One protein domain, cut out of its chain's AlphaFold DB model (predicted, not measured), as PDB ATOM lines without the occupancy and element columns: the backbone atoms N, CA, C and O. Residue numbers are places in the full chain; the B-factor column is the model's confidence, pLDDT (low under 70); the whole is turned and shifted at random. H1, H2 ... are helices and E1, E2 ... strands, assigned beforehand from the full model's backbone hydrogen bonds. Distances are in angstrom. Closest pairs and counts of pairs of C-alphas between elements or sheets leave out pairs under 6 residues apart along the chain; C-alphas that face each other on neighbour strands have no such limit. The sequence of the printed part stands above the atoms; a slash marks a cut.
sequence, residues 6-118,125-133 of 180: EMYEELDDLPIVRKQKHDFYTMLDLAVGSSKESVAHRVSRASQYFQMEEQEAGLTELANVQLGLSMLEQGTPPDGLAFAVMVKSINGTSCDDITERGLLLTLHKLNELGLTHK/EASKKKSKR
ATOM      1  N   GLU A   6      50.508 -18.144 -14.951       85.19
ATOM      2  CA  GLU A   6      50.301 -17.169 -16.018       85.19
ATOM      3  C   GLU A   6      49.037 -17.545 -16.781       85.19
ATOM      4  O   GLU A   6      48.895 -18.673 -17.254       85.19
ATOM      5  N   MET A   7      48.119 -16.594 -16.908       86.00
ATOM      6  CA  MET A   7      46.872 -16.744 -17.653       86.00
ATOM      7  C   MET A   7      46.805 -15.698 -18.760       86.00
ATOM      8  O   MET A   7      47.453 -14.655 -18.661       86.00
ATOM      9  N   TYR A   8      46.014 -15.956 -19.800       85.56
ATOM     10  CA  TYR A   8      45.605 -14.868 -20.689       85.56
ATOM     11  C   TYR A   8      44.708 -13.895 -19.928       85.56
ATOM     12  O   TYR A   8      43.810 -14.320 -19.197       85.56
ATOM     13  N   GLU A   9      44.957 -12.597 -20.096       76.44
ATOM     14  CA  GLU A   9      44.148 -11.565 -19.451       76.44
ATOM     15  C   GLU A   9      42.797 -11.421 -20.149       76.44
ATOM     16  O   GLU A   9      41.764 -11.362 -19.481       76.44
ATOM     17  N   GLU A  10      42.787 -11.427 -21.483       78.44
ATOM     18  CA  GLU A  10      41.567 -11.269 -22.265       78.44
ATOM     19  C   GLU A  10      41.260 -12.496 -23.119       78.44
ATOM     20  O   GLU A  10      42.137 -13.245 -23.546       78.44
ATOM     21  N   LEU A  11      39.971 -12.683 -23.414       79.25
ATOM     22  CA  LEU A  11      39.540 -13.739 -24.326       79.25
ATOM     23  C   LEU A  11      40.079 -13.535 -25.746       79.25
ATOM     24  O   LEU A  11      40.272 -14.514 -26.461       79.25
ATOM     25  N   ASP A  12      40.299 -12.288 -26.155       81.62
ATOM     26  CA  ASP A  12      40.775 -11.945 -27.496       81.62
ATOM     27  C   ASP A  12      42.285 -12.208 -27.667       81.62
ATOM     28  O   ASP A  12      42.752 -12.348 -28.795       81.62
ATOM     29  N   ASP A  13      43.021 -12.383 -26.562       85.88
ATOM     30  CA  ASP A  13      44.444 -12.753 -26.569       85.88
ATOM     31  C   ASP A  13      44.665 -14.262 -26.758       85.88
ATOM     32  O   ASP A  13      45.801 -14.718 -26.936       85.88
ATOM     33  N   LEU A  14      43.598 -15.068 -26.694       87.44
ATOM     34  CA  LEU A  14      43.723 -16.510 -26.864       87.44
ATOM     35  C   LEU A  14      44.128 -16.833 -28.308       87.44
ATOM     36  O   LEU A  14      43.468 -16.389 -29.252       87.44
ATOM     37  N   PRO A  15      45.117 -17.726 -28.504       93.06
ATOM     38  CA  PRO A  15      45.342 -18.357 -29.795       93.06
ATOM     39  C   PRO A  15      44.040 -18.945 -30.344       93.06
ATOM     40  O   PRO A  15      43.241 -19.507 -29.593       93.06
ATOM     41  N   ILE A  16      43.846 -18.866 -31.661       90.38
ATOM     42  CA  ILE A  16      42.573 -19.186 -32.331       90.38
ATOM     43  C   ILE A  16      41.992 -20.540 -31.884       90.38
ATOM     44  O   ILE A  16      40.803 -20.637 -31.583       90.38
ATOM     45  N   VAL A  17      42.828 -21.577 -31.775       91.44
ATOM     46  CA  VAL A  17      42.388 -22.922 -31.362       91.44
ATOM     47  C   VAL A  17      41.975 -22.958 -29.884       91.44
ATOM     48  O   VAL A  17      40.942 -23.538 -29.546       91.44
ATOM     49  N   ARG A  18      42.719 -22.278 -29.000       93.25
ATOM     50  CA  ARG A  18      42.336 -22.113 -27.588       93.25
ATOM     51  C   ARG A  18      41.018 -21.362 -27.475       93.25
ATOM     52  O   ARG A  18      40.140 -21.790 -26.734       93.25
ATOM     53  N   LYS A  19      40.829 -20.300 -28.261       91.12
ATOM     54  CA  LYS A  19      39.583 -19.530 -28.254       91.12
ATOM     55  C   LYS A  19      38.374 -20.392 -28.607       91.12
ATOM     56  O   LYS A  19      37.355 -20.327 -27.924       91.12
ATOM     57  N   GLN A  20      38.496 -21.216 -29.647       89.38
ATOM     58  CA  GLN A  20      37.451 -22.160 -30.047       89.38
ATOM     59  C   GLN A  20      37.157 -23.180 -28.943       89.38
ATOM     60  O   GLN A  20      35.995 -23.462 -28.660       89.38
ATOM     61  N   LYS A  21      38.198 -23.700 -28.285       92.56
ATOM     62  CA  LYS A  21      38.062 -24.675 -27.198       92.56
ATOM     63  C   LYS A  21      37.401 -24.075 -25.952       92.56
ATOM     64  O   LYS A  21      36.514 -24.699 -25.378       92.56
ATOM     65  N   HIS A  22      37.778 -22.852 -25.577       91.06
ATOM     66  CA  HIS A  22      37.130 -22.103 -24.500       91.06
ATOM     67  C   HIS A  22      35.643 -21.877 -24.805       91.06
ATOM     68  O   HIS A  22      34.786 -22.142 -23.963       91.06
ATOM     69  N   ASP A  23      35.327 -21.407 -26.018       86.00
ATOM     70  CA  ASP A  23      33.942 -21.159 -26.436       86.00
ATOM     71  C   ASP A  23      33.119 -22.454 -26.425       86.00
ATOM     72  O   ASP A  23      31.985 -22.438 -25.955       86.00
ATOM     73  N   PHE A  24      33.702 -23.579 -26.846       87.62
ATOM     74  CA  PHE A  24      33.065 -24.893 -26.771       87.62
ATOM     75  C   PHE A  24      32.684 -25.281 -25.337       87.62
ATOM     76  O   PHE A  24      31.519 -25.572 -25.083       87.62
ATOM     77  N   TYR A  25      33.623 -25.248 -24.387       87.62
ATOM     78  CA  TYR A  25      33.323 -25.639 -23.005       87.62
ATOM     79  C   TYR A  25      32.385 -24.659 -22.299       87.62
ATOM     80  O   TYR A  25      31.532 -25.084 -21.529       87.62
ATOM     81  N   THR A  26      32.464 -23.368 -22.629       84.50
ATOM     82  CA  THR A  26      31.493 -22.374 -22.145       84.50
ATOM     83  C   THR A  26      30.083 -22.682 -22.656       84.50
ATOM     84  O   THR A  26      29.115 -22.595 -21.909       84.50
ATOM     85  N   MET A  27      29.941 -23.051 -23.935       81.25
ATOM     86  CA  MET A  27      28.644 -23.455 -24.492       81.25
ATOM     87  C   MET A  27      28.139 -24.750 -23.865       81.25
ATOM     88  O   MET A  27      26.943 -24.876 -23.615       81.25
ATOM     89  N   LEU A  28      29.039 -25.696 -23.605       83.38
ATOM     90  CA  LEU A  28      28.696 -26.959 -22.974       83.38
ATOM     91  C   LEU A  28      28.210 -26.744 -21.535       83.38
ATOM     92  O   LEU A  28      27.155 -27.259 -21.185       83.38
ATOM     93  N   ASP A  29      28.882 -25.902 -20.746       86.62
ATOM     94  CA  ASP A  29      28.413 -25.500 -19.411       86.62
ATOM     95  C   ASP A  29      26.995 -24.903 -19.464       86.62
ATOM     96  O   ASP A  29      26.088 -25.321 -18.743       86.62
ATOM     97  N   LEU A  30      26.748 -23.995 -20.413       82.12
ATOM     98  CA  LEU A  30      25.416 -23.421 -20.626       82.12
ATOM     99  C   LEU A  30      24.364 -24.451 -21.057       82.12
ATOM    100  O   LEU A  30      23.173 -24.207 -20.853       82.12
ATOM    101  N   ALA A  31      24.764 -25.578 -21.644       80.75
ATOM    102  CA  ALA A  31      23.863 -26.636 -22.091       80.75
ATOM    103  C   ALA A  31      23.571 -27.668 -20.995       80.75
ATOM    104  O   ALA A  31      22.414 -28.051 -20.842       80.75
ATOM    105  N   VAL A  32      24.571 -28.075 -20.206       84.56
ATOM    106  CA  VAL A  32      24.442 -29.198 -19.252       84.56
ATOM    107  C   VAL A  32      24.696 -28.822 -17.792       84.56
ATOM    108  O   VAL A  32      24.113 -29.429 -16.898       84.56
ATOM    109  N   GLY A  33      25.447 -27.749 -17.544       83.19
ATOM    110  CA  GLY A  33      25.881 -27.316 -16.216       83.19
ATOM    111  C   GLY A  33      27.107 -28.073 -15.696       83.19
ATOM    112  O   GLY A  33      27.436 -29.158 -16.173       83.19
ATOM    113  N   SER A  34      27.778 -27.488 -14.703       85.31
ATOM    114  CA  SER A  34      29.033 -28.010 -14.136       85.31
ATOM    115  C   SER A  34      28.958 -28.372 -12.647       85.31
ATOM    116  O   SER A  34      29.962 -28.747 -12.045       85.31
ATOM    117  N   SER A  35      27.775 -28.289 -12.029       88.12
ATOM    118  CA  SER A  35      27.569 -28.611 -10.607       88.12
ATOM    119  C   SER A  35      26.298 -29.424 -10.355       88.12
ATOM    120  O   SER A  35      25.362 -29.410 -11.160       88.12
ATOM    121  N   LYS A  36      26.225 -30.088  -9.195       89.50
ATOM    122  CA  LYS A  36      25.029 -30.840  -8.774       89.50
ATOM    123  C   LYS A  36      23.792 -29.943  -8.704       89.50
ATOM    124  O   LYS A  36      22.714 -30.344  -9.128       89.50
ATOM    125  N   GLU A  37      23.961 -28.718  -8.222       91.25
ATOM    126  CA  GLU A  37      22.906 -27.709  -8.124       91.25
ATOM    127  C   GLU A  37      22.426 -27.301  -9.519       91.25
ATOM    128  O   GLU A  37      21.222 -27.258  -9.771       91.25
ATOM    129  N   SER A  38      23.354 -27.067 -10.458       85.06
ATOM    130  CA  SER A  38      23.002 -26.728 -11.841       85.06
ATOM    131  C   SER A  38      22.194 -27.842 -12.516       85.06
ATOM    132  O   SER A  38      21.178 -27.562 -13.153       85.06
ATOM    133  N   VAL A  39      22.570 -29.106 -12.297       88.25
ATOM    134  CA  VAL A  39      21.841 -30.273 -12.803       88.25
ATOM    135  C   VAL A  39      20.463 -30.383 -12.144       88.25
ATOM    136  O   VAL A  39      19.465 -30.566 -12.840       88.25
ATOM    137  N   ALA A  40      20.365 -30.194 -10.826       92.00
ATOM    138  CA  ALA A  40      19.089 -30.216 -10.111       92.00
ATOM    139  C   ALA A  40      18.114 -29.138 -10.621       92.00
ATOM    140  O   ALA A  40      16.925 -29.405 -10.816       92.00
ATOM    141  N   HIS A  41      18.610 -27.932 -10.917       92.06
ATOM    142  CA  HIS A  41      17.801 -26.878 -11.534       92.06
ATOM    143  C   HIS A  41      17.254 -27.281 -12.909       92.06
ATOM    144  O   HIS A  41      16.121 -26.930 -13.244       92.06
ATOM    145  N   ARG A  42      18.020 -28.037 -13.698       90.44
ATOM    146  CA  ARG A  42      17.573 -28.537 -15.006       90.44
ATOM    147  C   ARG A  42      16.544 -29.647 -14.895       90.44
ATOM    148  O   ARG A  42      15.594 -29.646 -15.668       90.44
ATOM    149  N   VAL A  43      16.656 -30.528 -13.900       93.25
ATOM    150  CA  VAL A  43      15.597 -31.510 -13.594       93.25
ATOM    151  C   VAL A  43      14.277 -30.793 -13.305       93.25
ATOM    152  O   VAL A  43      13.243 -31.147 -13.864       93.25
ATOM    153  N   SER A  44      14.313 -29.729 -12.494       95.62
ATOM    154  CA  SER A  44      13.127 -28.902 -12.236       95.62
ATOM    155  C   SER A  44      12.578 -28.261 -13.520       95.62
ATOM    156  O   SER A  44      11.371 -28.284 -13.759       95.62
ATOM    157  N   ARG A  45      13.457 -27.759 -14.397       90.62
ATOM    158  CA  ARG A  45      13.071 -27.188 -15.698       90.62
ATOM    159  C   ARG A  45      12.443 -28.222 -16.638       90.62
ATOM    160  O   ARG A  45      11.446 -27.916 -17.282       90.62
ATOM    161  N   ALA A  46      12.972 -29.444 -16.683       89.12
ATOM    162  CA  ALA A  46      12.386 -30.539 -17.451       89.12
ATOM    163  C   ALA A  46      10.955 -30.845 -16.977       89.12
ATOM    164  O   ALA A  46      10.039 -30.928 -17.794       89.12
ATOM    165  N   SER A  47      10.736 -30.909 -15.659       93.81
ATOM    166  CA  SER A  47       9.396 -31.067 -15.076       93.81
ATOM    167  C   SER A  47       8.446 -29.932 -15.468       93.81
ATOM    168  O   SER A  47       7.285 -30.194 -15.775       93.81
ATOM    169  N   GLN A  48       8.926 -28.685 -15.509       94.69
ATOM    170  CA  GLN A  48       8.129 -27.540 -15.964       94.69
ATOM    171  C   GLN A  48       7.725 -27.672 -17.437       94.69
ATOM    172  O   GLN A  48       6.563 -27.442 -17.759       94.69
ATOM    173  N   TYR A  49       8.633 -28.106 -18.319       93.00
ATOM    174  CA  TYR A  49       8.287 -28.352 -19.723       93.00
ATOM    175  C   TYR A  49       7.182 -29.401 -19.870       93.00
ATOM    176  O   TYR A  49       6.256 -29.199 -20.652       93.00
ATOM    177  N   PHE A  50       7.217 -30.479 -19.083       90.00
ATOM    178  CA  PHE A  50       6.148 -31.480 -19.111       90.00
ATOM    179  C   PHE A  50       4.810 -30.941 -18.594       90.00
ATOM    180  O   PHE A  50       3.775 -31.255 -19.174       90.00
ATOM    181  N   GLN A  51       4.815 -30.095 -17.559       96.12
ATOM    182  CA  GLN A  51       3.598 -29.430 -17.069       96.12
ATOM    183  C   GLN A  51       2.991 -28.471 -18.101       96.12
ATOM    184  O   GLN A  51       1.780 -28.283 -18.122       96.12
ATOM    185  N   MET A  52       3.824 -27.875 -18.956       94.06
ATOM    186  CA  MET A  52       3.406 -26.999 -20.054       94.06
ATOM    187  C   MET A  52       3.074 -27.766 -21.344       94.06
ATOM    188  O   MET A  52       2.910 -27.144 -22.390       94.06
ATOM    189  N   GLU A  53       3.017 -29.102 -21.292       93.19
ATOM    190  CA  GLU A  53       2.804 -29.988 -22.447       93.19
ATOM    191  C   GLU A  53       3.873 -29.841 -23.558       93.19
ATOM    192  O   GLU A  53       3.704 -30.318 -24.680       93.19
ATOM    193  N   GLU A  54       5.034 -29.252 -23.249       89.25
ATOM    194  CA  GLU A  54       6.169 -29.101 -24.164       89.25
ATOM    195  C   GLU A  54       7.074 -30.348 -24.137       89.25
ATOM    196  O   GLU A  54       8.240 -30.296 -23.740       89.25
ATOM    197  N   GLN A  55       6.540 -31.499 -24.565       83.88
ATOM    198  CA  GLN A  55       7.220 -32.799 -24.443       83.88
ATOM    199  C   GLN A  55       8.634 -32.825 -25.045       83.88
ATOM    200  O   GLN A  55       9.563 -33.333 -24.419       83.88
ATOM    201  N   GLU A  56       8.824 -32.257 -26.237       82.94
ATOM    202  CA  GLU A  56      10.121 -32.270 -26.926       82.94
ATOM    203  C   GLU A  56      11.185 -31.439 -26.188       82.94
ATOM    204  O   GLU A  56      12.352 -31.840 -26.102       82.94
ATOM    205  N   ALA A  57      10.779 -30.314 -25.591       82.31
ATOM    206  CA  ALA A  57      11.658 -29.492 -24.765       82.31
ATOM    207  C   ALA A  57      12.022 -30.216 -23.458       82.31
ATOM    208  O   ALA A  57      13.190 -30.228 -23.068       82.31
ATOM    209  N   GLY A  58      11.052 -30.895 -22.835       82.94
ATOM    210  CA  GLY A  58      11.274 -31.713 -21.642       82.94
ATOM    211  C   GLY A  58      12.254 -32.864 -21.880       82.94
ATOM    212  O   GLY A  58      13.202 -33.031 -21.115       82.94
ATOM    213  N   LEU A  59      12.088 -33.615 -22.976       83.50
ATOM    214  CA  LEU A  59      13.010 -34.694 -23.359       83.50
ATOM    215  C   LEU A  59      14.422 -34.175 -23.657       83.50
ATOM    216  O   LEU A  59      15.404 -34.797 -23.253       83.50
ATOM    217  N   THR A  60      14.531 -33.020 -24.321       84.56
ATOM    218  CA  THR A  60      15.829 -32.380 -24.582       84.56
ATOM    219  C   THR A  60      16.525 -31.991 -23.278       84.56
ATOM    220  O   THR A  60      17.713 -32.259 -23.106       84.56
ATOM    221  N   GLU A  61      15.793 -31.407 -22.327       87.75
ATOM    222  CA  GLU A  61      16.373 -31.007 -21.043       87.75
ATOM    223  C   GLU A  61      16.767 -32.222 -20.184       87.75
ATOM    224  O   GLU A  61      17.797 -32.180 -19.514       87.75
ATOM    225  N   LEU A  62      16.035 -33.342 -20.259       85.25
ATOM    226  CA  LEU A  62      16.449 -34.605 -19.633       85.25
ATOM    227  C   LEU A  62      17.733 -35.179 -20.250       85.25
ATOM    228  O   LEU A  62      18.602 -35.644 -19.514       85.25
ATOM    229  N   ALA A  63      17.893 -35.117 -21.575       85.62
ATOM    230  CA  ALA A  63      19.137 -35.528 -22.226       85.62
ATOM    231  C   ALA A  63      20.324 -34.656 -21.770       85.62
ATOM    232  O   ALA A  63      21.408 -35.174 -21.497       85.62
ATOM    233  N   ASN A  64      20.104 -33.346 -21.604       82.38
ATOM    234  CA  ASN A  64      21.099 -32.430 -21.042       82.38
ATOM    235  C   ASN A  64      21.454 -32.786 -19.588       82.38
ATOM    236  O   ASN A  64      22.630 -32.771 -19.228       82.38
ATOM    237  N   VAL A  65      20.462 -33.139 -18.762       86.69
ATOM    238  CA  VAL A  65      20.672 -33.628 -17.386       86.69
ATOM    239  C   VAL A  65      21.522 -34.895 -17.381       86.69
ATOM    240  O   VAL A  65      22.482 -34.974 -16.618       86.69
ATOM    241  N   GLN A  66      21.200 -35.873 -18.231       83.19
ATOM    242  CA  GLN A  66      21.943 -37.131 -18.311       83.19
ATOM    243  C   GLN A  66      23.408 -36.889 -18.689       83.19
ATOM    244  O   GLN A  66      24.310 -37.447 -18.061       83.19
ATOM    245  N   LEU A  67      23.653 -36.028 -19.680       84.75
ATOM    246  CA  LEU A  67      25.008 -35.654 -20.070       84.75
ATOM    247  C   LEU A  67      25.737 -34.929 -18.928       84.75
ATOM    248  O   LEU A  67      26.866 -35.291 -18.607       84.75
ATOM    249  N   GLY A  68      25.086 -33.968 -18.266       83.19
ATOM    250  CA  GLY A  68      25.659 -33.248 -17.124       83.19
ATOM    251  C   GLY A  68      26.043 -34.172 -15.965       83.19
ATOM    252  O   GLY A  68      27.145 -34.061 -15.431       83.19
ATOM    253  N   LEU A  69      25.186 -35.140 -15.617       85.50
ATOM    254  CA  LEU A  69      25.490 -36.159 -14.604       85.50
ATOM    255  C   LEU A  69      26.705 -37.004 -14.992       85.50
ATOM    256  O   LEU A  69      27.623 -37.144 -14.189       85.50
ATOM    257  N   SER A  70      26.748 -37.494 -16.234       84.44
ATOM    258  CA  SER A  70      27.886 -38.273 -16.731       84.44
ATOM    259  C   SER A  70      29.197 -37.484 -16.644       84.44
ATOM    260  O   SER A  70      30.229 -38.049 -16.291       84.44
ATOM    261  N   MET A  71      29.175 -36.184 -16.947       84.88
ATOM    262  CA  MET A  71      30.366 -35.331 -16.868       84.88
ATOM    263  C   MET A  71      30.801 -35.068 -15.419       84.88
ATOM    264  O   MET A  71      31.998 -35.020 -15.138       84.88
ATOM    265  N   LEU A  72      29.852 -34.935 -14.487       85.44
ATOM    266  CA  LEU A  72      30.156 -34.831 -13.057       85.44
ATOM    267  C   LEU A  72      30.800 -36.113 -12.520       85.44
ATOM    268  O   LEU A  72      31.793 -36.036 -11.800       85.44
ATOM    269  N   GLU A  73      30.265 -37.278 -12.884       85.06
ATOM    270  CA  GLU A  73      30.810 -38.584 -12.486       85.06
ATOM    271  C   GLU A  73      32.223 -38.809 -13.030       85.06
ATOM    272  O   GLU A  73      33.082 -39.349 -12.336       85.06
ATOM    273  N   GLN A  74      32.480 -38.347 -14.253       83.69
ATOM    274  CA  GLN A  74      33.791 -38.437 -14.896       83.69
ATOM    275  C   GLN A  74      34.786 -37.379 -14.397       83.69
ATOM    276  O   GLN A  74      35.968 -37.447 -14.734       83.69
ATOM    277  N   GLY A  75      34.344 -36.406 -13.592       85.19
ATOM    278  CA  GLY A  75      35.200 -35.323 -13.112       85.19
ATOM    279  C   GLY A  75      35.638 -34.367 -14.224       85.19
ATOM    280  O   GLY A  75      36.720 -33.787 -14.147       85.19
ATOM    281  N   THR A  76      34.805 -34.187 -15.250       86.62
ATOM    282  CA  THR A  76      35.049 -33.312 -16.404       86.62
ATOM    283  C   THR A  76      34.103 -32.108 -16.402       86.62
ATOM    284  O   THR A  76      33.322 -31.960 -17.341       86.62
ATOM    285  N   PRO A  77      34.098 -31.242 -15.372       84.88
ATOM    286  CA  PRO A  77      33.169 -30.118 -15.324       84.88
ATOM    287  C   PRO A  77      33.485 -29.109 -16.451       84.88
ATOM    288  O   PRO A  77      34.628 -28.642 -16.551       84.88
ATOM    289  N   PRO A  78      32.514 -28.778 -17.329       86.62
ATOM    290  CA  PRO A  78      32.734 -27.869 -18.453       86.62
ATOM    291  C   PRO A  78      33.311 -26.498 -18.069       86.62
ATOM    292  O   PRO A  78      34.196 -25.995 -18.759       86.62
ATOM    293  N   ASP A  79      32.860 -25.896 -16.968       86.50
ATOM    294  CA  ASP A  79      33.344 -24.593 -16.495       86.50
ATOM    295  C   ASP A  79      34.835 -24.620 -16.114       86.50
ATOM    296  O   ASP A  79      35.606 -23.743 -16.514       86.50
ATOM    297  N   GLY A  80      35.271 -25.674 -15.426       88.38
ATOM    298  CA  GLY A  80      36.658 -25.927 -15.078       88.38
ATOM    299  C   GLY A  80      37.499 -26.123 -16.332       88.38
ATOM    300  O   GLY A  80      38.575 -25.542 -16.456       88.38
ATOM    301  N   LEU A  81      37.002 -26.881 -17.310       91.38
ATOM    302  CA  LEU A  81      37.707 -27.068 -18.576       91.38
ATOM    303  C   LEU A  81      37.825 -25.755 -19.363       91.38
ATOM    304  O   LEU A  81      38.892 -25.473 -19.910       91.38
ATOM    305  N   ALA A  82      36.786 -24.913 -19.371       89.19
ATOM    306  CA  ALA A  82      36.851 -23.574 -19.958       89.19
ATOM    307  C   ALA A  82      37.902 -22.703 -19.250       89.19
ATOM    308  O   ALA A  82      38.705 -22.040 -19.909       89.19
ATOM    309  N   PHE A  83      37.960 -22.758 -17.918       88.94
ATOM    310  CA  PHE A  83      38.970 -22.058 -17.130       88.94
ATOM    311  C   PHE A  83      40.392 -22.551 -17.427       88.94
ATOM    312  O   PHE A  83      41.295 -21.741 -17.632       88.94
ATOM    313  N   ALA A  84      40.600 -23.864 -17.520       91.38
ATOM    314  CA  ALA A  84      41.906 -24.454 -17.804       91.38
ATOM    315  C   ALA A  84      42.471 -24.011 -19.162       91.38
ATOM    316  O   ALA A  84      43.677 -23.812 -19.288       91.38
ATOM    317  N   VAL A  85      41.611 -23.772 -20.160       94.19
ATOM    318  CA  VAL A  85      42.025 -23.243 -21.473       94.19
ATOM    319  C   VAL A  85      42.665 -21.849 -21.365       94.19
ATOM    320  O   VAL A  85      43.492 -21.483 -22.203       94.19
ATOM    321  N   MET A  86      42.322 -21.074 -20.331       89.88
ATOM    322  CA  MET A  86      42.888 -19.741 -20.087       89.88
ATOM    323  C   MET A  86      44.300 -19.786 -19.491       89.88
ATOM    324  O   MET A  86      44.982 -18.759 -19.459       89.88
ATOM    325  N   VAL A  87      44.756 -20.947 -19.016       91.12
ATOM    326  CA  VAL A  87      46.066 -21.100 -18.380       91.12
ATOM    327  C   VAL A  87      47.149 -21.172 -19.454       91.12
ATOM    328  O   VAL A  87      47.158 -22.031 -20.338       91.12
ATOM    329  N   LYS A  88      48.092 -20.237 -19.396       91.62
ATOM    330  CA  LYS A  88      49.247 -20.187 -20.292       91.62
ATOM    331  C   LYS A  88      50.368 -21.067 -19.763       91.62
ATOM    332  O   LYS A  88      50.838 -21.946 -20.479       91.62
ATOM    333  N   SER A  89      50.776 -20.851 -18.517       90.81
ATOM    334  CA  SER A  89      51.855 -21.609 -17.890       90.81
ATOM    335  C   SER A  89      51.658 -21.729 -16.379       90.81
ATOM    336  O   SER A  89      51.017 -20.890 -15.743       90.81
ATOM    337  N   ILE A  90      52.228 -22.784 -15.799       88.00
ATOM    338  CA  ILE A  90      52.312 -22.989 -14.352       88.00
ATOM    339  C   ILE A  90      53.788 -23.187 -14.022       88.00
ATOM    340  O   ILE A  90      54.428 -24.096 -14.551       88.00
ATOM    341  N   ASN A  91      54.346 -22.320 -13.173       86.62
ATOM    342  CA  ASN A  91      55.766 -22.318 -12.800       86.62
ATOM    343  C   ASN A  91      56.710 -22.317 -14.016       86.62
ATOM    344  O   ASN A  91      57.707 -23.034 -14.046       86.62
ATOM    345  N   GLY A  92      56.361 -21.549 -15.051       85.88
ATOM    346  CA  GLY A  92      57.130 -21.464 -16.295       85.88
ATOM    347  C   GLY A  92      56.969 -22.660 -17.241       85.88
ATOM    348  O   GLY A  92      57.466 -22.604 -18.360       85.88
ATOM    349  N   THR A  93      56.243 -23.715 -16.849       90.56
ATOM    350  CA  THR A  93      55.916 -24.833 -17.746       90.56
ATOM    351  C   THR A  93      54.656 -24.505 -18.538       90.56
ATOM    352  O   THR A  93      53.597 -24.266 -17.950       90.56
ATOM    353  N   SER A  94      54.761 -24.491 -19.869       92.62
ATOM    354  CA  SER A  94      53.630 -24.195 -20.753       92.62
ATOM    355  C   SER A  94      52.524 -25.251 -20.648       92.62
ATOM    356  O   SER A  94      52.799 -26.443 -20.513       92.62
ATOM    357  N   CYS A  95      51.265 -24.816 -20.720       93.50
ATOM    358  CA  CYS A  95      50.075 -25.673 -20.652       93.50
ATOM    359  C   CYS A  95      49.425 -25.869 -22.035       93.50
ATOM    360  O   CYS A  95      48.209 -25.790 -22.172       93.50
ATOM    361  N   ASP A  96      50.219 -26.061 -23.092       94.06
ATOM    362  CA  ASP A  96      49.747 -26.052 -24.492       94.06
ATOM    363  C   ASP A  96      48.885 -27.254 -24.901       94.06
ATOM    364  O   ASP A  96      48.162 -27.174 -25.898       94.06
ATOM    365  N   ASP A  97      48.898 -28.337 -24.121       95.75
ATOM    366  CA  ASP A  97      48.004 -29.475 -24.329       95.75
ATOM    367  C   ASP A  97      46.566 -29.122 -23.920       95.75
ATOM    368  O   ASP A  97      46.165 -29.212 -22.761       95.75
ATOM    369  N   ILE A  98      45.788 -28.720 -24.920       94.31
ATOM    370  CA  ILE A  98      44.384 -28.317 -24.789       94.31
ATOM    371  C   ILE A  98      43.414 -29.457 -25.135       94.31
ATOM    372  O   ILE A  98      42.229 -29.218 -25.396       94.31
ATOM    373  N   THR A  99      43.902 -30.703 -25.168       95.00
ATOM    374  CA  THR A  99      43.032 -31.885 -25.152       95.00
ATOM    375  C   THR A  99      42.293 -31.965 -23.815       95.00
ATOM    376  O   THR A  99      42.698 -31.350 -22.834       95.00
ATOM    377  N   GLU A 100      41.195 -32.717 -23.742       91.31
ATOM    378  CA  GLU A 100      40.467 -32.883 -22.474       91.31
ATOM    379  C   GLU A 100      41.381 -33.403 -21.354       91.31
ATOM    380  O   GLU A 100      41.420 -32.818 -20.273       91.31
ATOM    381  N   ARG A 101      42.214 -34.410 -21.647       93.19
ATOM    382  CA  ARG A 101      43.217 -34.928 -20.708       93.19
ATOM    383  C   ARG A 101      44.216 -33.853 -20.273       93.19
ATOM    384  O   ARG A 101      44.487 -33.738 -19.081       93.19
ATOM    385  N   GLY A 102      44.763 -33.073 -21.206       95.31
ATOM    386  CA  GLY A 102      45.708 -31.999 -20.890       95.31
ATOM    387  C   GLY A 102      45.099 -30.907 -20.006       95.31
ATOM    388  O   GLY A 102      45.722 -30.437 -19.048       95.31
ATOM    389  N   LEU A 103      43.833 -30.571 -20.253       94.88
ATOM    390  CA  LEU A 103      43.082 -29.604 -19.454       94.88
ATOM    391  C   LEU A 103      42.753 -30.143 -18.058       94.88
ATOM    392  O   LEU A 103      42.925 -29.418 -17.082       94.88
ATOM    393  N   LEU A 104      42.377 -31.418 -17.933       92.88
ATOM    394  CA  LEU A 104      42.201 -32.072 -16.633       92.88
ATOM    395  C   LEU A 104      43.503 -32.109 -15.830       92.88
ATOM    396  O   LEU A 104      43.498 -31.814 -14.639       92.88
ATOM    397  N   LEU A 105      44.636 -32.409 -16.471       93.88
ATOM    398  CA  LEU A 105      45.947 -32.344 -15.818       93.88
ATOM    399  C   LEU A 105      46.280 -30.920 -15.365       93.88
ATOM    400  O   LEU A 105      46.856 -30.731 -14.296       93.88
ATOM    401  N   THR A 106      45.906 -29.916 -16.157       93.38
ATOM    402  CA  THR A 106      46.054 -28.507 -15.779       93.38
ATOM    403  C   THR A 106      45.206 -28.185 -14.548       93.38
ATOM    404  O   THR A 106      45.728 -27.618 -13.591       93.38
ATOM    405  N   LEU A 107      43.941 -28.611 -14.511       90.12
ATOM    406  CA  LEU A 107      43.074 -28.455 -13.337       90.12
ATOM    407  C   LEU A 107      43.617 -29.177 -12.107       90.12
ATOM    408  O   LEU A 107      43.614 -28.605 -11.021       90.12
ATOM    409  N   HIS A 108      44.126 -30.397 -12.272       90.38
ATOM    410  CA  HIS A 108      44.722 -31.160 -11.182       90.38
ATOM    411  C   HIS A 108      45.916 -30.420 -10.580       90.38
ATOM    412  O   HIS A 108      45.968 -30.229  -9.368       90.38
ATOM    413  N   LYS A 109      46.820 -29.913 -11.428       89.56
ATOM    414  CA  LYS A 109      47.946 -29.082 -10.987       89.56
ATOM    415  C   LYS A 109      47.452 -27.851 -10.235       89.56
ATOM    416  O   LYS A 109      47.949 -27.553  -9.163       89.56
ATOM    417  N   LEU A 110      46.452 -27.139 -10.753       85.06
ATOM    418  CA  LEU A 110      45.889 -25.975 -10.059       85.06
ATOM    419  C   LEU A 110      45.287 -26.339  -8.690       85.06
ATOM    420  O   LEU A 110      45.462 -25.590  -7.728       85.06
ATOM    421  N   ASN A 111      44.625 -27.493  -8.588       84.94
ATOM    422  CA  ASN A 111      44.071 -28.003  -7.338       84.94
ATOM    423  C   ASN A 111      45.165 -28.372  -6.321       84.94
ATOM    424  O   ASN A 111      45.079 -27.961  -5.166       84.94
ATOM    425  N   GLU A 112      46.228 -29.065  -6.746       84.56
ATOM    426  CA  GLU A 112      47.405 -29.360  -5.908       84.56
ATOM    427  C   GLU A 112      48.061 -28.084  -5.365       84.56
ATOM    428  O   GLU A 112      48.589 -28.063  -4.255       84.56
ATOM    429  N   LEU A 113      47.979 -26.989  -6.123       77.88
ATOM    430  CA  LEU A 113      48.473 -25.672  -5.724       77.88
ATOM    431  C   LEU A 113      47.517 -24.913  -4.783       77.88
ATOM    432  O   LEU A 113      47.791 -23.767  -4.417       77.88
ATOM    433  N   GLY A 114      46.399 -25.520  -4.376       71.69
ATOM    434  CA  GLY A 114      45.420 -24.916  -3.473       71.69
ATOM    435  C   GLY A 114      44.624 -23.776  -4.112       71.69
ATOM    436  O   GLY A 114      44.160 -22.863  -3.408       71.69
ATOM    437  N   LEU A 115      44.490 -23.786  -5.445       71.25
ATOM    438  CA  LEU A 115      43.594 -22.879  -6.145       71.25
ATOM    439  C   LEU A 115      42.154 -23.317  -5.868       71.25
ATOM    440  O   LEU A 115      41.655 -24.294  -6.418       71.25
ATOM    441  N   THR A 116      41.479 -22.593  -4.983       69.38
ATOM    442  CA  THR A 116      40.063 -22.827  -4.709       69.38
ATOM    443  C   THR A 116      39.202 -22.169  -5.780       69.38
ATOM    444  O   THR A 116      39.613 -21.187  -6.402       69.38
ATOM    445  N   HIS A 117      37.963 -22.641  -5.933       58.31
ATOM    446  CA  HIS A 117      36.977 -22.014  -6.818       58.31
ATOM    447  C   HIS A 117      36.836 -20.506  -6.546       58.31
ATOM    448  O   HIS A 117      36.765 -19.721  -7.481       58.31
ATOM    449  N   LYS A 118      36.895 -20.084  -5.273       60.69
ATOM    450  CA  LYS A 118      36.873 -18.667  -4.868       60.69
ATOM    451  C   LYS A 118      38.042 -17.870  -5.463       60.69
ATOM    452  O   LYS A 118      37.832 -16.804  -6.034       60.69
ATOM    453  N   GLU A 125      37.322 -12.495 -12.296       54.91
ATOM    454  CA  GLU A 125      36.660 -11.202 -12.106       54.91
ATOM    455  C   GLU A 125      37.640 -10.032 -12.208       54.91
ATOM    456  O   GLU A 125      37.309  -9.002 -12.803       54.91
ATOM    457  N   ALA A 126      38.860 -10.198 -11.692       50.69
ATOM    458  CA  ALA A 126      39.939  -9.233 -11.852       50.69
ATOM    459  C   ALA A 126      40.308  -9.034 -13.332       50.69
ATOM    460  O   ALA A 126      40.518  -7.892 -13.751       50.69
ATOM    461  N   SER A 127      40.299 -10.103 -14.140       47.22
ATOM    462  CA  SER A 127      40.501 -10.001 -15.589       47.22
ATOM    463  C   SER A 127      39.302  -9.346 -16.295       47.22
ATOM    464  O   SER A 127      39.470  -8.394 -17.059       47.22
ATOM    465  N   LYS A 128      38.060  -9.711 -15.940       40.97
ATOM    466  CA  LYS A 128      36.826  -9.091 -16.478       40.97
ATOM    467  C   LYS A 128      36.673  -7.598 -16.150       40.97
ATOM    468  O   LYS A 128      36.031  -6.871 -16.914       40.97
ATOM    469  N   LYS A 129      37.224  -7.109 -15.031       40.78
ATOM    470  CA  LYS A 129      37.144  -5.687 -14.635       40.78
ATOM    471  C   LYS A 129      37.978  -4.775 -15.548       40.78
ATOM    472  O   LYS A 129      37.628  -3.601 -15.675       40.78
ATOM    473  N   LYS A 130      38.991  -5.309 -16.245       42.47
ATOM    474  CA  LYS A 130      39.740  -4.590 -17.293       42.47
ATOM    475  C   LYS A 130      38.978  -4.526 -18.631       42.47
ATOM    476  O   LYS A 130      38.967  -3.473 -19.261       42.47
ATOM    477  N   SER A 131      38.228  -5.568 -19.007       38.94
ATOM    478  CA  SER A 131      37.601  -5.692 -20.346       38.94
ATOM    479  C   SER A 131      36.114  -5.277 -20.440       38.94
ATOM    480  O   SER A 131      35.414  -5.596 -21.406       38.94
ATOM    481  N   LYS A 132      35.572  -4.543 -19.454       29.73
ATOM    482  CA  LYS A 132      34.113  -4.360 -19.260       29.73
ATOM    483  C   LYS A 132      33.365  -3.488 -20.294       29.73
ATOM    484  O   LYS A 132      32.172  -3.258 -20.127       29.73
ATOM    485  N   ARG A 133      33.993  -3.006 -21.373       32.09
ATOM    486  CA  ARG A 133      33.351  -2.063 -22.322       32.09
ATOM    487  C   ARG A 133      32.770  -2.673 -23.609       32.09
ATOM    488  O   ARG A 133      32.086  -1.959 -24.331       32.09
TER     489      ARG A 133
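AT A GLANCE: This is residues 6 to 118 and 125 to 133 of the 180 residues of an uncharacterized protein of Flavobacteriales bacterium (UniProt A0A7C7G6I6). A long helical hairpin, H2 and H3, makes one end of an elongated domain, and a head of helices and one short strand makes the other. In the head the short helix H4 sits between H1, which runs beside it, and H5, which crosses it; the strand E1 follows H4 toward the far end. The printed part has 122 residues, with six named helices and one named strand in the order H1, H2, H3, H4, E1, H5, H6, and its class is mostly helix. It is only just loose, close to compact, with a radius of gyration of the C-alphas of 16.7 A and spans of 54 by 35 by 27 A.

IN THESE COORDINATES: The longest helix, H3, covers residues 55 to 73 and 27.1 A, from C-alpha 55 at (7.220, -32.799, -24.443) to C-alpha 73 at (30.810, -38.584, -12.486). H2 covers residues 36 to 51 and 23.0 A. H1, residues 16 to 32, begins with C-alpha 16 at (42.573, -19.186, -32.331) and measures 24.5 A. H4 is residues 78 to 85, 10.8 A; E1 is residues 87 to 90, 7.7 A; H5 is residues 100 to 112, 18.3 A; H6 is residues 125 to 130, 9.0 A.

HOW THE PARTS SIT: H3 and H2 form a helical hairpin and touch at a shallow tilt of 14 degrees, opposite ways; their closest C-alphas, of Gly 58 and Ala 46, are 4.5 A apart. H3, with residues 64 to 68 alone, touches residues 31 to 32 of H1, closest at the C-alphas of Gly 68 and Val 32, 4.7 A, at a steep tilt of 64 degrees. H1 touches H4 at a shallow tilt of 14 degrees, opposite ways, with the C-alphas of His 22 and Ala 82 closest at 4.8 A. H4 touches H5 about perpendicular, at 86 degrees, with the C-alphas of Ala 84 and Leu 103 closest at 5.5 A. H1 and H5 are apart. H4 and E1 meet only through their link. E1 pairs with no named strand, but its residues 87 to 89 pair antiparallel with residues 6 to 7. H6 is apart from H5. In H1, H2, H3, H4 and H5 every O i to N i+4 pair is within hydrogen-bond range; in H6, 1 of 2 is.

THE WHOLE: The two C-alphas farthest apart, of Glu 53 and Gly 92, are 55.3 A apart. Residues 119 to 124 are not printed, and C-alphas 118 and 125 across the cut are 10.4 A apart. Of the links that are printed whole, none is long. Mean pLDDT of the printed part is 83.8; residues 116 to 118 and 125 to 133 are under 70.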